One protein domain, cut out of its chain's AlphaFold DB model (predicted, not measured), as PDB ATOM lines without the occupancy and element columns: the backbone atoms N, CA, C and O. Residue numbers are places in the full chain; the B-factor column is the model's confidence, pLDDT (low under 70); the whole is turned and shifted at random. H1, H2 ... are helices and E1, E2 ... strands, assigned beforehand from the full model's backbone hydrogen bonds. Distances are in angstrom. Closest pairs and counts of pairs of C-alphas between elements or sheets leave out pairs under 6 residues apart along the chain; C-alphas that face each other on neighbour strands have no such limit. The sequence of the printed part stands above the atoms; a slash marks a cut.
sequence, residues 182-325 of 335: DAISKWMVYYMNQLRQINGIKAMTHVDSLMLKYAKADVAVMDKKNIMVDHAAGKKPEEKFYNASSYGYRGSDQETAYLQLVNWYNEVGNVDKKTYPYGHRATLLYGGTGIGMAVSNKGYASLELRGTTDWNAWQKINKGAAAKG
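Overview. This is residues 182 to 325 of the 335 residues of the protein "SCP domain-containing protein" of Lactococcus termiticola (UniProt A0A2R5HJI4). A small antiparallel sheet of three strands, E1, E3 and E2 in that order, sits between helices: long H2 covers one face, and H1, H3 and H4 are over the other. H5 packs on H4, away from the sheet, at one end of the domain. The printed part has 144 residues with five named helices and three named strands, in the order H1 H2 E1 H3 H4 E2 E3 H5, and is mostly helix. It is compact, with a radius of gyration of the C-alphas of 14.1 A and spans of 39 by 30 by 30 A.

Arrangement. In the sheet, inner strand E3, residues 301 to 305, is the antiparallel neighbour of E1, residues 239 to 242, with N 241 and O 303 3.3 A apart, within hydrogen-bond range. E3 forms a hairpin with E2, residues 290 to 295, where N 304 and O 292 are 2.8 A apart. H2, residues 209 to 225, is on the sheet at a height of 7.3 A, over E3 and E2; its closest C-alphas to E2 are those of Leu 212 and Gly 292, 3.7 A. On the opposite face, giving three layers with helices on both faces, are H1, residues 182 to 198, H3, residues 253 to 265, and H4, residues 279 to 286. H1 runs slantwise over E2, at 43 degrees on the local plane. H3 runs across the strands, at 72 degrees to E2 on the local plane. H1 and H3 touch at a steep tilt of 46 degrees, closest at the C-alphas of Ile 184 and Asp 253, 5.0 A. H4 is the hub, touching H1, H3 and H5, residues 311 to 319; its closest C-alphas to H5 are those of Ala 282 and Trp 314, 5.0 A. E1, H3, H4 and E2 form a split strand-helix-strand unit, two strands running the same way with E3 between them, with a right-handed crossover. In H1 to H5 every O i to N i+4 pair is within hydrogen-bond range.

Along the chain. H1 begins at C-alpha 182 (29.594, 32.073, -32.477) and measures 25.1 A from first to last C-alpha. H2 measures 24.5 A, H3 18.4 A and E2 17.5 A. H5 ends at C-alpha 319 (37.634, 5.030, -16.356).

Size, cuts and confidence. The C-alphas farthest apart are those of Lys 224 and Gly 325, 41.3 A. The printed part has no cut; the links H2 to E1 and H3 to H4 are long. The mean pLDDT of the printed part is 71.5; 45 residues are under 70, among them 227 to 251, 268 to 273 and 320 to 325.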
ATOM      1  N   ASP A 182      31.054  32.164 -32.609       86.88
ATOM      2  CA  ASP A 182      29.594  32.073 -32.477       86.88
ATOM      3  C   ASP A 182      29.000  31.072 -33.479       86.88
ATOM      4  O   ASP A 182      28.116  30.287 -33.132       86.88
ATOM      5  N   ALA A 183      29.505  31.059 -34.716       80.81
ATOM      6  CA  ALA A 183      29.100  30.093 -35.736       80.81
ATOM      7  C   ALA A 183      29.628  28.684 -35.420       80.81
ATOM      8  O   ALA A 183      28.876  27.709 -35.476       80.81
ATOM      9  N   ILE A 184      30.893  28.582 -35.012       82.81
ATOM     10  CA  ILE A 184      31.542  27.328 -34.604       82.81
ATOM     11  C   ILE A 184      30.800  26.684 -33.431       82.81
ATOM     12  O   ILE A 184      30.528  25.487 -33.465       82.81
ATOM     13  N   SER A 185      30.406  27.468 -32.424       87.19
ATOM     14  CA  SER A 185      29.627  26.963 -31.288       87.19
ATOM     15  C   SER A 185      28.303  26.332 -31.711       87.19
ATOM     16  O   SER A 185      27.933  25.275 -31.198       87.19
ATOM     17  N   LYS A 186      27.593  26.935 -32.674       81.19
ATOM     18  CA  LYS A 186      26.333  26.381 -33.199       81.19
ATOM     19  C   LYS A 186      26.563  25.055 -33.924       81.19
ATOM     20  O   LYS A 186      25.815  24.103 -33.707       81.19
ATOM     21  N   TRP A 187      27.615  24.970 -34.738       78.62
ATOM     22  CA  TRP A 187      27.999  23.723 -35.400       78.62
ATOM     23  C   TRP A 187      28.412  22.638 -34.408       78.62
ATOM     24  O   TRP A 187      28.023  21.483 -34.568       78.62
ATOM     25  N   MET A 188      29.133  23.004 -33.349       84.12
ATOM     26  CA  MET A 188      29.511  22.072 -32.291       84.12
ATOM     27  C   MET A 188      28.277  21.489 -31.589       84.12
ATOM     28  O   MET A 188      28.177  20.270 -31.464       84.12
ATOM     29  N   VAL A 189      27.289  22.321 -31.224       79.81
ATOM     30  CA  VAL A 189      25.996  21.847 -30.687       79.81
ATOM     31  C   VAL A 189      25.343  20.849 -31.637       79.81
ATOM     32  O   VAL A 189      24.939  19.766 -31.210       79.81
ATOM     33  N   TYR A 190      25.254  21.195 -32.925       72.81
ATOM     34  CA  TYR A 190      24.656  20.331 -33.939       72.81
ATOM     35  C   TYR A 190      25.350  18.962 -33.991       72.81
ATOM     36  O   TYR A 190      24.691  17.930 -33.857       72.81
ATOM     37  N   TYR A 191      26.680  18.934 -34.110       73.19
ATOM     38  CA  TYR A 191      27.422  17.682 -34.228       73.19
ATOM     39  C   TYR A 191      27.432  16.851 -32.944       73.19
ATOM     40  O   TYR A 191      27.305  15.628 -33.009       73.19
ATOM     41  N   MET A 192      27.516  17.484 -31.775       80.25
ATOM     42  CA  MET A 192      27.386  16.783 -30.498       80.25
ATOM     43  C   MET A 192      25.989  16.185 -30.320       80.25
ATOM     44  O   MET A 192      25.865  15.082 -29.797       80.25
ATOM     45  N   ASN A 193      24.937  16.850 -30.800       74.12
ATOM     46  CA  ASN A 193      23.585  16.293 -30.772       74.12
ATOM     47  C   ASN A 193      23.435  15.086 -31.703       74.12
ATOM     48  O   ASN A 193      22.821  14.101 -31.303       74.12
ATOM     49  N   GLN A 194      24.048  15.110 -32.892       64.25
ATOM     50  CA  GLN A 194      24.125  13.926 -33.757       64.25
ATOM     51  C   GLN A 194      24.874  12.779 -33.064       64.25
ATOM     52  O   GLN A 194      24.389  11.649 -33.031       64.25
ATOM     53  N   LEU A 195      26.017  13.081 -32.437       69.62
ATOM     54  CA  LEU A 195      26.811  12.117 -31.676       69.62
ATOM     55  C   LEU A 195      26.024  11.500 -30.509       69.62
ATOM     56  O   LEU A 195      26.077  10.293 -30.289       69.62
ATOM     57  N   ARG A 196      25.289  12.313 -29.750       74.56
ATOM     58  CA  ARG A 196      24.463  11.840 -28.634       74.56
ATOM     59  C   ARG A 196      23.303  10.988 -29.129       74.56
ATOM     60  O   ARG A 196      23.094   9.903 -28.597       74.56
ATOM     61  N   GLN A 197      22.629  11.414 -30.196       64.19
ATOM     62  CA  GLN A 197      21.507  10.688 -30.788       64.19
ATOM     63  C   GLN A 197      21.895   9.270 -31.231       64.19
ATOM     64  O   GLN A 197      21.193   8.323 -30.882       64.19
ATOM     65  N   ILE A 198      23.021   9.096 -31.937       56.31
ATOM     66  CA  ILE A 198      23.475   7.758 -32.368       56.31
ATOM     67  C   ILE A 198      23.873   6.849 -31.194       56.31
ATOM     68  O   ILE A 198      23.901   5.632 -31.346       56.31
ATOM     69  N   ASN A 199      24.156   7.427 -30.024       63.16
ATOM     70  CA  ASN A 199      24.473   6.704 -28.792       63.16
ATOM     71  C   ASN A 199      23.273   6.617 -27.828       63.16
ATOM     72  O   ASN A 199      23.443   6.201 -26.684       63.16
ATOM     73  N   GLY A 200      22.067   7.014 -28.256       64.88
ATOM     74  CA  GLY A 200      20.861   6.975 -27.420       64.88
ATOM     75  C   GLY A 200      20.867   7.964 -26.248       64.88
ATOM     76  O   GLY A 200      20.135   7.777 -25.281       64.88
ATOM     77  N   ILE A 201      21.693   9.009 -26.312       74.88
ATOM     78  CA  ILE A 201      21.828  10.030 -25.271       74.88
ATOM     79  C   ILE A 201      20.982  11.253 -25.631       74.88
ATOM     80  O   ILE A 201      20.882  11.650 -26.795       74.88
ATOM     81  N   LYS A 202      20.379  11.878 -24.613       76.25
ATOM     82  CA  LYS A 202      19.564  13.083 -24.774       76.25
ATOM     83  C   LYS A 202      20.383  14.226 -25.384       76.25
ATOM     84  O   LYS A 202      21.485  14.537 -24.928       76.25
ATOM     85  N   ALA A 203      19.807  14.872 -26.394       68.69
ATOM     86  CA  ALA A 203      20.380  16.054 -27.021       68.69
ATOM     87  C   ALA A 203      20.560  17.206 -26.014       68.69
ATOM     88  O   ALA A 203      19.770  17.382 -25.083       68.69
ATOM     89  N   MET A 204      21.594  18.011 -26.236       71.38
ATOM     90  CA  MET A 204      21.784  19.299 -25.575       71.38
ATOM     91  C   MET A 204      20.838  20.347 -26.139       71.38
ATOM     92  O   MET A 204      20.329  20.222 -27.257       71.38
ATOM     93  N   THR A 205      20.647  21.414 -25.364       64.25
ATOM     94  CA  THR A 205      19.579  22.378 -25.631       64.25
ATOM     95  C   THR A 205      20.017  23.581 -26.466       64.25
ATOM     96  O   THR A 205      19.239  23.994 -27.320       64.25
ATOM     97  N   HIS A 206      21.221  24.144 -26.272       78.31
ATOM     98  CA  HIS A 206      21.628  25.380 -26.963       78.31
ATOM     99  C   HIS A 206      23.112  25.752 -26.770       78.31
ATOM    100  O   HIS A 206      23.803  25.196 -25.915       78.31
ATOM    101  N   VAL A 207      23.580  26.739 -27.551       83.12
ATOM    102  CA  VAL A 207      24.800  27.500 -27.237       83.12
ATOM    103  C   VAL A 207      24.514  28.379 -26.026       83.12
ATOM    104  O   VAL A 207      23.638  29.240 -26.077       83.12
ATOM    105  N   ASP A 208      25.273  28.190 -24.958       88.88
ATOM    106  CA  ASP A 208      25.168  28.983 -23.745       88.88
ATOM    107  C   ASP A 208      26.074  30.212 -23.858       88.88
ATOM    108  O   ASP A 208      27.290  30.108 -24.034       88.88
ATOM    109  N   SER A 209      25.471  31.398 -23.768       89.25
ATOM    110  CA  SER A 209      26.189  32.665 -23.950       89.25
ATOM    111  C   SER A 209      27.268  32.893 -22.889       89.25
ATOM    112  O   SER A 209      28.291  33.513 -23.182       89.25
ATOM    113  N   LEU A 210      27.073  32.379 -21.670       87.81
ATOM    114  CA  LEU A 210      28.068  32.473 -20.607       87.81
ATOM    115  C   LEU A 210      29.244  31.535 -20.886       87.81
ATOM    116  O   LEU A 210      30.393  31.969 -20.801       87.81
ATOM    117  N   MET A 211      28.961  30.299 -21.304       87.38
ATOM    118  CA  MET A 211      30.004  29.335 -21.672       87.38
ATOM    119  C   MET A 211      30.808  29.849 -22.868       87.38
ATOM    120  O   MET A 211      32.035  29.811 -22.867       87.38
ATOM    121  N   LEU A 212      30.140  30.421 -23.876       89.50
ATOM    122  CA  LEU A 212      30.810  30.985 -25.046       89.50
ATOM    123  C   LEU A 212      31.684  32.187 -24.677       89.50
ATOM    124  O   LEU A 212      32.792  32.336 -25.196       89.50
ATOM    125  N   LYS A 213      31.218  33.038 -23.757       89.88
ATOM    126  CA  LYS A 213      32.020  34.142 -23.220       89.88
ATOM    127  C   LYS A 213      33.285  33.624 -22.534       89.88
ATOM    128  O   LYS A 213      34.349  34.210 -22.723       89.88
ATOM    129  N   TYR A 214      33.186  32.547 -21.758       85.00
ATOM    130  CA  TYR A 214      34.340  31.936 -21.098       85.00
ATOM    131  C   TYR A 214      35.301  31.291 -22.091       85.00
ATOM    132  O   TYR A 214      36.485  31.618 -22.056       85.00
ATOM    133  N   ALA A 215      34.796  30.525 -23.058       86.38
ATOM    134  CA  ALA A 215      35.623  29.915 -24.091       86.38
ATOM    135  C   ALA A 215      36.423  30.979 -24.867       86.38
ATOM    136  O   ALA A 215      37.625  30.831 -25.090       86.38
ATOM    137  N   LYS A 216      35.779  32.101 -25.228       89.25
ATOM    138  CA  LYS A 216      36.431  33.242 -25.896       89.25
ATOM    139  C   LYS A 216      37.520  33.881 -25.026       89.25
ATOM    140  O   LYS A 216      38.573  34.243 -25.548       89.25
ATOM    141  N   ALA A 217      37.280  34.024 -23.722       87.69
ATOM    142  CA  ALA A 217      38.260  34.586 -22.796       87.69
ATOM    143  C   ALA A 217      39.500  33.689 -22.664       87.69
ATOM    144  O   ALA A 217      40.624  34.188 -22.725       87.69
ATOM    145  N   ASP A 218      39.304  32.376 -22.554       81.31
ATOM    146  CA  ASP A 218      40.396  31.412 -22.413       81.31
ATOM    147  C   ASP A 218      41.259  31.382 -23.683       81.31
ATOM    148  O   ASP A 218      42.485  31.499 -23.609       81.31
ATOM    149  N   VAL A 219      40.629  31.372 -24.860       82.88
ATOM    150  CA  VAL A 219      41.325  31.469 -26.152       82.88
ATOM    151  C   VAL A 219      42.113  32.780 -26.292       82.88
ATOM    152  O   VAL A 219      43.251  32.759 -26.761       82.88
ATOM    153  N   ALA A 220      41.575  33.916 -25.831       86.38
ATOM    154  CA  ALA A 220      42.288  35.196 -25.859       86.38
ATOM    155  C   ALA A 220      43.541  35.196 -24.961       86.38
ATOM    156  O   ALA A 220      44.565  35.794 -25.306       86.38
ATOM    157  N   VAL A 221      43.492  34.507 -23.815       82.88
ATOM    158  CA  VAL A 221      44.665  34.322 -22.948       82.88
ATOM    159  C   VAL A 221      45.712  33.445 -23.634       82.88
ATOM    160  O   VAL A 221      46.890  33.815 -23.620       82.88
ATOM    161  N   MET A 222      45.296  32.336 -24.257       78.69
ATOM    162  CA  MET A 222      46.189  31.453 -25.021       78.69
ATOM    163  C   MET A 222      46.887  32.224 -26.149       78.69
ATOM    164  O   MET A 222      48.111  32.185 -26.262       78.69
ATOM    165  N   ASP A 223      46.131  33.016 -26.917       80.44
ATOM    166  CA  ASP A 223      46.660  33.853 -27.999       80.44
ATOM    167  C   ASP A 223      47.700  34.865 -27.513       80.44
ATOM    168  O   ASP A 223      48.739  35.037 -28.160       80.44
ATOM    169  N   LYS A 224      47.409  35.554 -26.400       82.81
ATOM    170  CA  LYS A 224      48.261  36.618 -25.855       82.81
ATOM    171  C   LYS A 224      49.563  36.070 -25.289       82.81
ATOM    172  O   LYS A 224      50.614  36.670 -25.479       82.81
ATOM    173  N   LYS A 225      49.481  34.965 -24.552       78.00
ATOM    174  CA  LYS A 225      50.627  34.390 -23.842       78.00
ATOM    175  C   LYS A 225      51.387  33.359 -24.674       78.00
ATOM    176  O   LYS A 225      52.480  32.980 -24.282       78.00
ATOM    177  N   ASN A 226      50.827  32.929 -25.805       76.44
ATOM    178  CA  ASN A 226      51.366  31.857 -26.640       76.44
ATOM    179  C   ASN A 226      51.617  30.562 -25.843       76.44
ATOM    180  O   ASN A 226      52.589  29.847 -26.073       76.44
ATOM    181  N   ILE A 227      50.740  30.290 -24.877       68.88
ATOM    182  CA  ILE A 227      50.775  29.103 -24.021       68.88
ATOM    183  C   ILE A 227      49.414  28.433 -24.032       68.88
ATOM    184  O   ILE A 227      48.387  29.065 -24.280       68.88
ATOM    185  N   MET A 228      49.412  27.165 -23.650       62.28
ATOM    186  CA  MET A 228      48.188  26.501 -23.243       62.28
ATOM    187  C   MET A 228      47.891  26.856 -21.793       62.28
ATOM    188  O   MET A 228      48.742  26.660 -20.927       62.28
ATOM    189  N   VAL A 229      46.715  27.427 -21.528       57.88
ATOM    190  CA  VAL A 229      46.249  27.617 -20.151       57.88
ATOM    191  C   VAL A 229      45.724  26.288 -19.617       57.88
ATOM    192  O   VAL A 229      44.986  25.586 -20.302       57.88
ATOM    193  N   ASP A 230      46.158  25.948 -18.406       52.03
ATOM    194  CA  ASP A 230      45.776  24.737 -17.681       52.03
ATOM    195  C   ASP A 230      44.276  24.739 -17.311       52.03
ATOM    196  O   ASP A 230      43.666  25.804 -17.151       52.03
ATOM    197  N   HIS A 231      43.714  23.545 -17.083       52.03
ATOM    198  CA  HIS A 231      42.360  23.276 -16.569       52.03
ATOM    199  C   HIS A 231      42.049  24.064 -15.279       52.03
ATOM    200  O   HIS A 231      40.889  24.235 -14.911       52.03
ATOM    201  N   ALA A 232      43.079  24.581 -14.601       40.19
ATOM    202  CA  ALA A 232      43.009  25.263 -13.315       40.19
ATOM    203  C   ALA A 232      43.163  26.799 -13.365       40.19
ATOM    204  O   ALA A 232      43.230  27.436 -12.311       40.19
ATOM    205  N   ALA A 233      43.207  27.442 -14.540       35.38
ATOM    206  CA  ALA A 233      43.297  28.905 -14.601       35.38
ATOM    207  C   ALA A 233      41.945  29.577 -14.263       35.38
ATOM    208  O   ALA A 233      41.200  30.019 -15.137       35.38
ATOM    209  N   GLY A 234      41.638  29.649 -12.966       37.72
ATOM    210  CA  GLY A 234      40.570  30.459 -12.381       37.72
ATOM    211  C   GLY A 234      39.381  29.647 -11.867       37.72
ATOM    212  O   GLY A 234      38.673  29.022 -12.645       37.72
ATOM    213  N   LYS A 235      39.155  29.731 -10.550       40.28
ATOM    214  CA  LYS A 235      38.016  29.220  -9.765       40.28
ATOM    215  C   LYS A 235      36.656  29.447 -10.454       40.28
ATOM    216  O   LYS A 235      35.997  30.451 -10.189       40.28
ATOM    217  N   LYS A 236      36.218  28.542 -11.328       46.91
ATOM    218  CA  LYS A 236      34.886  28.569 -11.946       46.91
ATOM    219  C   LYS A 236      34.276  27.162 -11.893       46.91
ATOM    220  O   LYS A 236      35.024  26.200 -12.031       46.91
ATOM    221  N   PRO A 237      32.962  27.023 -11.653       36.19
ATOM    222  CA  PRO A 237      32.316  25.738 -11.357       36.19
ATOM    223  C   PRO A 237      32.080  24.828 -12.585       36.19
ATOM    224  O   PRO A 237      31.203  23.971 -12.546       36.19
ATOM    225  N   GLU A 238      32.816  25.012 -13.682       44.00
ATOM    226  CA  GLU A 238      32.492  24.458 -15.006       44.00
ATOM    227  C   GLU A 238      33.735  23.809 -15.646       44.00
ATOM    228  O   GLU A 238      34.855  24.302 -15.492       44.00
ATOM    229  N   GLU A 239      33.535  22.650 -16.285       45.72
ATOM    230  CA  GLU A 239      34.591  21.763 -16.798       45.72
ATOM    231  C   GLU A 239      35.229  22.319 -18.082       45.72
ATOM    232  O   GLU A 239      34.532  22.589 -19.062       45.72
ATOM    233  N   LYS A 240      36.563  22.439 -18.081       47.41
ATOM    234  CA  LYS A 240      37.364  23.004 -19.174       47.41
ATOM    235  C   LYS A 240      37.998  21.911 -20.025       47.41
ATOM    236  O   LYS A 240      38.603  20.995 -19.473       47.41
ATOM    237  N   PHE A 241      37.946  22.040 -21.350       50.09
ATOM    238  CA  PHE A 241      38.626  21.117 -22.270       50.09
ATOM    239  C   PHE A 241      39.571  21.847 -23.217       50.09
ATOM    240  O   PHE A 241      39.256  22.913 -23.748       50.09
ATOM    241  N   TYR A 242      40.717  21.217 -23.483       50.03
ATOM    242  CA  TYR A 242      41.753  21.742 -24.363       50.03
ATOM    243  C   TYR A 242      42.307  20.649 -25.292       50.03
ATOM    244  O   TYR A 242      42.541  19.517 -24.880       50.03
ATOM    245  N   ASN A 243      42.575  21.004 -26.553       42.88
ATOM    246  CA  ASN A 243      43.555  20.304 -27.389       42.88
ATOM    247  C   ASN A 243      44.159  21.256 -28.446       42.88
ATOM    248  O   ASN A 243      43.415  21.850 -29.227       42.88
ATOM    249  N   ALA A 244      45.495  21.352 -28.515       39.50
ATOM    250  CA  ALA A 244      46.235  21.932 -29.633       39.50
ATOM    251  C   ALA A 244      46.557  20.820 -30.622       39.50
ATOM    252  O   ALA A 244      47.620  20.208 -30.591       39.50
ATOM    253  N   SER A 245      45.635  20.558 -31.533       39.69
ATOM    254  CA  SER A 245      45.975  19.852 -32.765       39.69
ATOM    255  C   SER A 245      44.949  20.154 -33.847       39.69
ATOM    256  O   SER A 245      44.245  19.292 -34.351       39.69
ATOM    257  N   SER A 246      44.891  21.421 -34.241       44.12
ATOM    258  CA  SER A 246      44.455  21.802 -35.586       44.12
ATOM    259  C   SER A 246      45.490  22.739 -36.215       44.12
ATOM    260  O   SER A 246      45.171  23.750 -36.836       44.12
ATOM    261  N   TYR A 247      46.776  22.391 -36.067       45.22
ATOM    262  CA  TYR A 247      47.819  22.940 -36.928       45.22
ATOM    263  C   TYR A 247      47.538  22.483 -38.365       45.22
ATOM    264  O   TYR A 247      47.889  21.376 -38.760       45.22
ATOM    265  N   GLY A 248      46.870  23.343 -39.135       49.62
ATOM    266  CA  GLY A 248      47.069  23.385 -40.582       49.62
ATOM    267  C   GLY A 248      45.837  23.468 -41.475       49.62
ATOM    268  O   GLY A 248      46.011  23.801 -42.642       49.62
ATOM    269  N   TYR A 249      44.612  23.222 -40.999       51.22
ATOM    270  CA  TYR A 249      43.484  23.054 -41.931       51.22
ATOM    271  C   TYR A 249      42.239  23.815 -41.497       51.22
ATOM    272  O   TYR A 249      41.584  23.487 -40.512       51.22
ATOM    273  N   ARG A 250      41.949  24.878 -42.249       57.78
ATOM    274  CA  ARG A 250      40.888  25.842 -41.981       57.78
ATOM    275  C   ARG A 250      40.247  26.289 -43.300       57.78
ATOM    276  O   ARG A 250      40.857  27.056 -44.041       57.78
ATOM    277  N   GLY A 251      39.054  25.783 -43.601       63.50
ATOM    278  CA  GLY A 251      38.247  26.207 -44.753       63.50
ATOM    279  C   GLY A 251      36.977  26.967 -44.350       63.50
ATOM    280  O   GLY A 251      36.606  27.925 -45.030       63.50
ATOM    281  N   SER A 252      36.352  26.590 -43.222       72.50
ATOM    282  CA  SER A 252      35.088  27.150 -42.714       72.50
ATOM    283  C   SER A 252      34.846  26.900 -41.209       72.50
ATOM    284  O   SER A 252      35.505  26.064 -40.576       72.50
ATOM    285  N   ASP A 253      33.850  27.594 -40.638       76.00
ATOM    286  CA  ASP A 253      33.402  27.431 -39.239       76.00
ATOM    287  C   ASP A 253      32.841  26.032 -38.966       76.00
ATOM    288  O   ASP A 253      33.096  25.433 -37.920       76.00
ATOM    289  N   GLN A 254      32.109  25.492 -39.940       70.50
ATOM    290  CA  GLN A 254      31.532  24.156 -39.885       70.50
ATOM    291  C   GLN A 254      32.620  23.084 -39.757       70.50
ATOM    292  O   GLN A 254      32.582  22.252 -38.850       70.50
ATOM    293  N   GLU A 255      33.622  23.134 -40.636       71.56
ATOM    294  CA  GLU A 255      34.747  22.195 -40.622       71.56
ATOM    295  C   GLU A 255      35.567  22.337 -39.343       71.56
ATOM    296  O   GLU A 255      35.956  21.339 -38.746       71.56
ATOM    297  N   THR A 256      35.783  23.572 -38.880       76.00
ATOM    298  CA  THR A 256      36.513  23.835 -37.635       76.00
ATOM    299  C   THR A 256      35.833  23.158 -36.440       76.00
ATOM    300  O   THR A 256      36.502  22.489 -35.652       76.00
ATOM    301  N   ALA A 257      34.508  23.279 -36.318       77.81
ATOM    302  CA  ALA A 257      33.748  22.614 -35.261       77.81
ATOM    303  C   ALA A 257      33.802  21.085 -35.385       77.81
ATOM    304  O   ALA A 257      34.025  20.391 -34.391       77.81
ATOM    305  N   TYR A 258      33.638  20.564 -36.606       71.62
ATOM    306  CA  TYR A 258      33.706  19.132 -36.876       71.62
ATOM    307  C   TYR A 258      35.061  18.565 -36.441       71.62
ATOM    308  O   TYR A 258      35.097  17.701 -35.572       71.62
ATOM    309  N   LEU A 259      36.177  19.100 -36.955       73.19
ATOM    310  CA  LEU A 259      37.540  18.634 -36.659       73.19
ATOM    311  C   LEU A 259      37.899  18.673 -35.175       73.19
ATOM    312  O   LEU A 259      38.648  17.821 -34.693       73.19
ATOM    313  N   GLN A 260      37.348  19.625 -34.433       78.12
ATOM    314  CA  GLN A 260      37.584  19.668 -33.003       78.12
ATOM    315  C   GLN A 260      36.805  18.578 -32.260       78.12
ATOM    316  O   GLN A 260      37.391  17.867 -31.440       78.12
ATOM    317  N   LEU A 261      35.517  18.392 -32.588       78.31
ATOM    318  CA  LEU A 261      34.700  17.297 -32.049       78.31
ATOM    319  C   LEU A 261      35.400  15.965 -32.298       78.31
ATOM    320  O   LEU A 261      35.442  15.089 -31.435       78.31
ATOM    321  N   VAL A 262      35.968  15.855 -33.496       70.62
ATOM    322  CA  VAL A 262      36.659  14.682 -33.982       70.62
ATOM    323  C   VAL A 262      37.833  14.304 -33.097       70.62
ATOM    324  O   VAL A 262      37.895  13.217 -32.513       70.62
ATOM    325  N   ASN A 263      38.771  15.234 -32.988       73.88
ATOM    326  CA  ASN A 263      40.008  15.014 -32.269       73.88
ATOM    327  C   ASN A 263      39.738  14.713 -30.794       73.88
ATOM    328  O   ASN A 263      40.349  13.803 -30.238       73.88
ATOM    329  N   TRP A 264      38.765  15.394 -30.190       77.06
ATOM    330  CA  TRP A 264      38.343  15.137 -28.818       77.06
ATOM    331  C   TRP A 264      37.671  13.780 -28.636       77.06
ATOM    332  O   TRP A 264      38.070  13.025 -27.755       77.06
ATOM    333  N   TYR A 265      36.724  13.398 -29.493       76.62
ATOM    334  CA  TYR A 265      36.080  12.087 -29.376       76.62
ATOM    335  C   TYR A 265      37.088  10.937 -29.505       76.62
ATOM    336  O   TYR A 265      36.952   9.897 -28.853       76.62
ATOM    337  N   ASN A 266      38.127  11.121 -30.322       70.38
ATOM    338  CA  ASN A 266      39.203  10.152 -30.497       70.38
ATOM    339  C   ASN A 266      40.371  10.298 -29.519       70.38
ATOM    340  O   ASN A 266      41.325   9.530 -29.633       70.38
ATOM    341  N   GLU A 267      40.292  11.214 -28.551       71.25
ATOM    342  CA  GLU A 267      41.349  11.457 -27.559       71.25
ATOM    343  C   GLU A 267      42.712  11.797 -28.195       71.25
ATOM    344  O   GLU A 267      43.783  11.542 -27.628       71.25
ATOM    345  N   VAL A 268      42.685  12.383 -29.398       67.38
ATOM    346  CA  VAL A 268      43.872  12.943 -30.052       67.38
ATOM    347  C   VAL A 268      44.406  14.047 -29.146       67.38
ATOM    348  O   VAL A 268      43.634  14.855 -28.649       67.38
ATOM    349  N   GLY A 269      45.715  14.075 -28.890       64.06
ATOM    350  CA  GLY A 269      46.330  15.125 -28.069       64.06
ATOM    351  C   GLY A 269      45.955  15.123 -26.578       64.06
ATOM    352  O   GLY A 269      46.272  16.093 -25.899       64.06
ATOM    353  N   ASN A 270      45.315  14.070 -26.043       68.19
ATOM    354  CA  ASN A 270      45.019  13.984 -24.607       68.19
ATOM    355  C   ASN A 270      46.322  13.947 -23.777       68.19
ATOM    356  O   ASN A 270      47.137  13.031 -23.928       68.19
ATOM    357  N   VAL A 271      46.510  14.954 -22.918       66.44
ATOM    358  CA  VAL A 271      47.701  15.134 -22.071       66.44
ATOM    359  C   VAL A 271      47.582  14.458 -20.701       66.44
ATOM    360  O   VAL A 271      48.605  14.119 -20.114       66.44
ATOM    361  N   ASP A 272      46.364  14.180 -20.223       67.94
ATOM    362  CA  ASP A 272      46.096  13.537 -18.928       67.94
ATOM    363  C   ASP A 272      45.502  12.132 -19.108       67.94
ATOM    364  O   ASP A 272      44.441  11.767 -18.602       67.94
ATOM    365  N   LYS A 273      46.219  11.294 -19.860       68.38
ATOM    366  CA  LYS A 273      45.800   9.909 -20.127       68.38
ATOM    367  C   LYS A 273      45.840   9.006 -18.893       68.38
ATOM    368  O   LYS A 273      45.272   7.919 -18.933       68.38
ATOM    369  N   LYS A 274      46.552   9.408 -17.834       72.12
ATOM    370  CA  LYS A 274      46.678   8.617 -16.601       72.12
ATOM    371  C   LYS A 274      45.445   8.777 -15.718       72.12
ATOM    372  O   LYS A 274      44.956   7.778 -15.201       72.12
ATOM    373  N   THR A 275      44.938  10.000 -15.587       71.19
ATOM    374  CA  THR A 275      43.781  10.299 -14.734       71.19
ATOM    375  C   THR A 275      42.474  10.240 -15.529       71.19
ATOM    376  O   THR A 275      41.463   9.738 -15.030       71.19
ATOM    377  N   TYR A 276      42.500  10.680 -16.793       71.88
ATOM    378  CA  TYR A 276      41.323  10.811 -17.657       71.88
ATOM    379  C   TYR A 276      41.569  10.261 -19.076       71.88
ATOM    380  O   TYR A 276      41.604  11.018 -20.052       71.88
ATOM    381  N   PRO A 277      41.714   8.932 -19.253       73.62
ATOM    382  CA  PRO A 277      42.045   8.345 -20.555       73.62
ATOM    383  C   PRO A 277      40.967   8.547 -21.632       73.62
ATOM    384  O   PRO A 277      41.288   8.461 -22.816       73.62
ATOM    385  N   TYR A 278      39.715   8.821 -21.240       79.19
ATOM    386  CA  TYR A 278      38.599   9.112 -22.152       79.19
ATOM    387  C   TYR A 278      37.790  10.349 -21.724       79.19
ATOM    388  O   TYR A 278      36.574  10.406 -21.938       79.19
ATOM    389  N   GLY A 279      38.442  11.312 -21.066       77.12
ATOM    390  CA  GLY A 279      37.778  12.482 -20.487       77.12
ATOM    391  C   GLY A 279      37.070  13.353 -21.527       77.12
ATOM    392  O   GLY A 279      35.940  13.785 -21.299       77.12
ATOM    393  N   HIS A 280      37.667  13.551 -22.706       79.00
ATOM    394  CA  HIS A 280      37.036  14.328 -23.774       79.00
ATOM    395  C   HIS A 280      35.805  13.609 -24.328       79.00
ATOM    396  O   HIS A 280      34.731  14.196 -24.446       79.00
ATOM    397  N   ARG A 281      35.927  12.312 -24.628       80.88
ATOM    398  CA  ARG A 281      34.827  11.488 -25.141       80.88
ATOM    399  C   ARG A 281      33.659  11.437 -24.163       80.88
ATOM    400  O   ARG A 281      32.517  11.622 -24.580       80.88
ATOM    401  N   ALA A 282      33.940  11.182 -22.885       81.31
ATOM    402  CA  ALA A 282      32.929  11.145 -21.831       81.31
ATOM    403  C   ALA A 282      32.151  12.462 -21.773       81.31
ATOM    404  O   ALA A 282      30.925  12.469 -21.690       81.31
ATOM    405  N   THR A 283      32.857  13.573 -21.923       82.25
ATOM    406  CA  THR A 283      32.283  14.914 -21.893       82.25
ATOM    407  C   THR A 283      31.458  15.234 -23.133       82.25
ATOM    408  O   THR A 283      30.360  15.777 -23.026       82.25
ATOM    409  N   LEU A 284      31.905  14.862 -24.329       83.75
ATOM    410  CA  LEU A 284      31.097  15.095 -25.528       83.75
ATOM    411  C   LEU A 284      29.733  14.384 -25.441       83.75
ATOM    412  O   LEU A 284      28.705  14.913 -25.876       83.75
ATOM    413  N   LEU A 285      29.715  13.209 -24.811       82.19
ATOM    414  CA  LEU A 285      28.520  12.399 -24.611       82.19
ATOM    415  C   LEU A 285      27.656  12.890 -23.439       82.19
ATOM    416  O   LEU A 285      26.450  13.028 -23.610       82.19
ATOM    417  N   TYR A 286      28.257  13.192 -22.287       83.12
ATOM    418  CA  TYR A 286      27.541  13.425 -21.022       83.12
ATOM    419  C   TYR A 286      27.798  14.793 -20.377       83.12
ATOM    420  O   TYR A 286      27.350  15.045 -19.262       83.12
ATOM    421  N   GLY A 287      28.506  15.692 -21.055       79.38
ATOM    422  CA  GLY A 287      28.622  17.097 -20.669       79.38
ATOM    423  C   GLY A 287      27.252  17.777 -20.661       79.38
ATOM    424  O   GLY A 287      26.314  17.313 -21.312       79.38
ATOM    425  N   GLY A 288      27.128  18.847 -19.891       73.62
ATOM    426  CA  GLY A 288      25.864  19.434 -19.463       73.62
ATOM    427  C   GLY A 288      24.951  20.028 -20.540       73.62
ATOM    428  O   GLY A 288      25.019  19.713 -21.725       73.62
ATOM    429  N   THR A 289      24.008  20.869 -20.112       72.81
ATOM    430  CA  THR A 289      22.871  21.294 -20.953       72.81
ATOM    431  C   THR A 289      23.153  22.501 -21.849       72.81
ATOM    432  O   THR A 289      22.399  22.714 -22.808       72.81
ATOM    433  N   GLY A 290      24.223  23.249 -21.561       79.38
ATOM    434  CA  GLY A 290      24.664  24.441 -22.283       79.38
ATOM    435  C   GLY A 290      26.164  24.395 -22.581       79.38
ATOM    436  O   GLY A 290      26.941  23.908 -21.761       79.38
ATOM    437  N   ILE A 291      26.554  24.882 -23.761       84.38
ATOM    438  CA  ILE A 291      27.918  24.762 -24.297       84.38
ATOM    439  C   ILE A 291      28.397  26.056 -24.957       84.38
ATOM    440  O   ILE A 291      27.617  26.764 -25.593       84.38
ATOM    441  N   GLY A 292      29.695  26.327 -24.872       87.25
ATOM    442  CA  GLY A 292      30.363  27.369 -25.638       87.25
ATOM    443  C   GLY A 292      31.709  26.894 -26.154       87.25
ATOM    444  O   GLY A 292      32.504  26.352 -25.399       87.25
ATOM    445  N   MET A 293      31.969  27.109 -27.440       88.00
ATOM    446  CA  MET A 293      33.244  26.788 -28.066       88.00
ATOM    447  C   MET A 293      33.835  28.019 -28.741       88.00
ATOM    448  O   MET A 293      33.170  28.710 -29.514       88.00
ATOM    449  N   ALA A 294      35.120  28.257 -28.508       88.12
ATOM    450  CA  ALA A 294      35.855  29.308 -29.190       88.12
ATOM    451  C   ALA A 294      37.102  28.758 -29.863       88.12
ATOM    452  O   ALA A 294      37.709  27.805 -29.375       88.12
ATOM    453  N   VAL A 295      37.479  29.383 -30.980       86.00
ATOM    454  CA  VAL A 295      38.707  29.074 -31.716       86.00
ATOM    455  C   VAL A 295      39.376  30.371 -32.164       86.00
ATOM    456  O   VAL A 295      38.710  31.219 -32.756       86.00
ATOM    457  N   SER A 296      40.680  30.530 -31.917       84.25
ATOM    458  CA  SER A 296      41.439  31.686 -32.412       84.25
ATOM    459  C   SER A 296      41.972  31.487 -33.818       84.25
ATOM    460  O   SER A 296      42.071  30.363 -34.309       84.25
ATOM    461  N   ASN A 297      42.440  32.578 -34.429       79.31
ATOM    462  CA  ASN A 297      43.212  32.541 -35.670       79.31
ATOM    463  C   ASN A 297      44.485  31.680 -35.555       79.31
ATOM    464  O   ASN A 297      44.873  31.050 -36.537       79.31
ATOM    465  N   LYS A 298      45.117  31.610 -34.372       77.12
ATOM    466  CA  LYS A 298      46.390  30.895 -34.171       77.12
ATOM    467  C   LYS A 298      46.261  29.379 -34.044       77.12
ATOM    468  O   LYS A 298      47.247  28.686 -34.241       77.12
ATOM    469  N   GLY A 299      45.078  28.842 -33.745       74.06
ATOM    470  CA  GLY A 299      44.919  27.387 -33.529       74.06
ATOM    471  C   GLY A 299      44.283  27.018 -32.206       74.06
ATOM    472  O   GLY A 299      43.865  25.878 -32.040       74.06
ATOM    473  N   TYR A 300      44.218  27.957 -31.266       79.62
ATOM    474  CA  TYR A 300      43.761  27.657 -29.921       79.62
ATOM    475  C   TYR A 300      42.261  27.432 -29.903       79.62
ATOM    476  O   TYR A 300      41.524  28.203 -30.512       79.62
ATOM    477  N   ALA A 301      41.831  26.392 -29.198       82.19
ATOM    478  CA  ALA A 301      40.432  26.057 -29.011       82.19
ATOM    479  C   ALA A 301      40.139  25.853 -27.521       82.19
ATOM    480  O   ALA A 301      40.943  25.245 -26.812       82.19
ATOM    481  N   SER A 302      38.978  26.337 -27.080       83.50
ATOM    482  CA  SER A 302      38.409  26.055 -25.760       83.50
ATOM    483  C   SER A 302      36.954  25.610 -25.913       83.50
ATOM    484  O   SER A 302      36.234  26.125 -26.776       83.50
ATOM    485  N   LEU A 303      36.550  24.645 -25.088       83.50
ATOM    486  CA  LEU A 303      35.179  24.172 -24.934       83.50
ATOM    487  C   LEU A 303      34.783  24.271 -23.464       83.50
ATOM    488  O   LEU A 303      35.445  23.694 -22.606       83.50
ATOM    489  N   GLU A 304      33.672  24.953 -23.222       83.94
ATOM    490  CA  GLU A 304      33.093  25.191 -21.905       83.94
ATOM    491  C   GLU A 304      31.691  24.590 -21.850       83.94
ATOM    492  O   GLU A 304      30.906  24.724 -22.800       83.94
ATOM    493  N   LEU A 305      31.369  23.928 -20.740       81.25
ATOM    494  CA  LEU A 305      30.119  23.197 -20.556       81.25
ATOM    495  C   LEU A 305      29.510  23.462 -19.182       81.25
ATOM    496  O   LEU A 305      30.186  23.431 -18.155       81.25
ATOM    497  N   ARG A 306      28.188  23.627 -19.158       79.12
ATOM    498  CA  ARG A 306      27.433  23.833 -17.921       79.12
ATOM    499  C   ARG A 306      27.049  22.503 -17.264       79.12
ATOM    500  O   ARG A 306      25.932  22.020 -17.455       79.12
ATOM    501  N   GLY A 307      27.952  21.939 -16.463       72.12
ATOM    502  CA  GLY A 307      27.722  20.741 -15.640       72.12
ATOM    503  C   GLY A 307      27.800  19.414 -16.408       72.12
ATOM    504  O   GLY A 307      28.361  19.350 -17.498       72.12
ATOM    505  N   THR A 308      27.209  18.352 -15.847       73.94
ATOM    506  CA  THR A 308      27.155  16.994 -16.424       73.94
ATOM    507  C   THR A 308      25.716  16.472 -16.429       73.94
ATOM    508  O   THR A 308      24.971  16.684 -15.474       73.94
ATOM    509  N   THR A 309      25.291  15.810 -17.507       73.00
ATOM    510  CA  THR A 309      23.947  15.212 -17.609       73.00
ATOM    511  C   THR A 309      23.850  13.844 -16.937       73.00
ATOM    512  O   THR A 309      22.750  13.427 -16.593       73.00
ATOM    513  N   ASP A 310      24.977  13.140 -16.778       80.38
ATOM    514  CA  ASP A 310      25.064  11.855 -16.075       80.38
ATOM    515  C   ASP A 310      26.512  11.605 -15.627       80.38
ATOM    516  O   ASP A 310      27.343  11.084 -16.375       80.38
ATOM    517  N   TRP A 311      26.813  11.980 -14.383       81.25
ATOM    518  CA  TRP A 311      28.147  11.838 -13.798       81.25
ATOM    519  C   TRP A 311      28.601  10.376 -13.697       81.25
ATOM    520  O   TRP A 311      29.775  10.062 -13.897       81.25
ATOM    521  N   ASN A 312      27.676   9.455 -13.425       82.19
ATOM    522  CA  ASN A 312      28.002   8.042 -13.265       82.19
ATOM    523  C   ASN A 312      28.352   7.406 -14.615       82.19
ATOM    524  O   ASN A 312      29.320   6.646 -14.710       82.19
ATOM    525  N   ALA A 313      27.602   7.726 -15.672       78.81
ATOM    526  CA  ALA A 313      27.931   7.306 -17.030       78.81
ATOM    527  C   ALA A 313      29.222   7.968 -17.527       78.81
ATOM    528  O   ALA A 313      30.074   7.285 -18.100       78.81
ATOM    529  N   TRP A 314      29.418   9.255 -17.225       84.69
ATOM    530  CA  TRP A 314      30.658   9.969 -17.520       84.69
ATOM    531  C   TRP A 314      31.869   9.258 -16.901       84.69
ATOM    532  O   TRP A 314      32.812   8.914 -17.614       84.69
ATOM    533  N   GLN A 315      31.817   8.924 -15.607       80.94
ATOM    534  CA  GLN A 315      32.905   8.217 -14.924       80.94
ATOM    535  C   GLN A 315      33.159   6.822 -15.504       80.94
ATOM    536  O   GLN A 315      34.316   6.411 -15.603       80.94
ATOM    537  N   LYS A 316      32.107   6.096 -15.907       78.50
ATOM    538  CA  LYS A 316      32.230   4.776 -16.550       78.50
ATOM    539  C   LYS A 316      32.930   4.859 -17.907       78.50
ATOM    540  O   LYS A 316      33.782   4.022 -18.199       78.50
ATOM    541  N   ILE A 317      32.605   5.859 -18.731       76.00
ATOM    542  CA  ILE A 317      33.313   6.085 -20.000       76.00
ATOM    543  C   ILE A 317      34.752   6.517 -19.736       76.00
ATOM    544  O   ILE A 317      35.667   5.943 -20.324       76.00
ATOM    545  N   ASN A 318      34.953   7.458 -18.813       76.81
ATOM    546  CA  ASN A 318      36.265   7.995 -18.489       76.81
ATOM    547  C   ASN A 318      37.234   6.932 -17.932       76.81
ATOM    548  O   ASN A 318      38.389   6.907 -18.338       76.81
ATOM    549  N   LYS A 319      36.783   6.033 -17.040       73.44
ATOM    550  CA  LYS A 319      37.634   5.030 -16.356       73.44
ATOM    551  C   LYS A 319      37.828   3.710 -17.125       73.44
ATOM    552  O   LYS A 319      38.746   2.960 -16.803       73.44
ATOM    553  N   GLY A 320      37.018   3.417 -18.148       66.50
ATOM    554  CA  GLY A 320      37.197   2.256 -19.036       66.50
ATOM    555  C   GLY A 320      36.208   1.084 -18.863       66.50
ATOM    556  O   GLY A 320      35.332   1.084 -18.011       66.50
ATOM    557  N   ALA A 321      36.356   0.086 -19.752       49.06
ATOM    558  CA  ALA A 321      35.429  -0.995 -20.161       49.06
ATOM    559  C   ALA A 321      34.203  -0.543 -20.984       49.06
ATOM    560  O   ALA A 321      34.033  -1.023 -22.106       49.06
ATOM    561  N   ALA A 322      33.420   0.441 -20.530       52.06
ATOM    562  CA  ALA A 322      32.238   0.924 -21.264       52.06
ATOM    563  C   ALA A 322      32.582   1.697 -22.562       52.06
ATOM    564  O   ALA A 322      31.824   1.666 -23.528       52.06
ATOM    565  N   ALA A 323      33.774   2.302 -22.647       50.97
ATOM    566  CA  ALA A 323      34.266   2.972 -23.857       50.97
ATOM    567  C   ALA A 323      34.611   2.014 -25.020       50.97
ATOM    568  O   ALA A 323      34.749   2.471 -26.155       50.97
ATOM    569  N   LYS A 324      34.772   0.705 -24.753       45.19
ATOM    570  CA  LYS A 324      35.077  -0.322 -25.771       45.19
ATOM    571  C   LYS A 324      33.824  -0.835 -26.499       45.19
ATOM    572  O   LYS A 324      33.960  -1.365 -27.596       45.19
ATOM    573  N   GLY A 325      32.644  -0.692 -25.887       42.12
ATOM    574  CA  GLY A 325      31.348  -1.093 -26.455       42.12
ATOM    575  C   GLY A 325      30.620   0.026 -27.205       42.12
ATOM    576  O   GLY A 325      29.702  -0.253 -27.971       42.12
TER     577      GLY A 325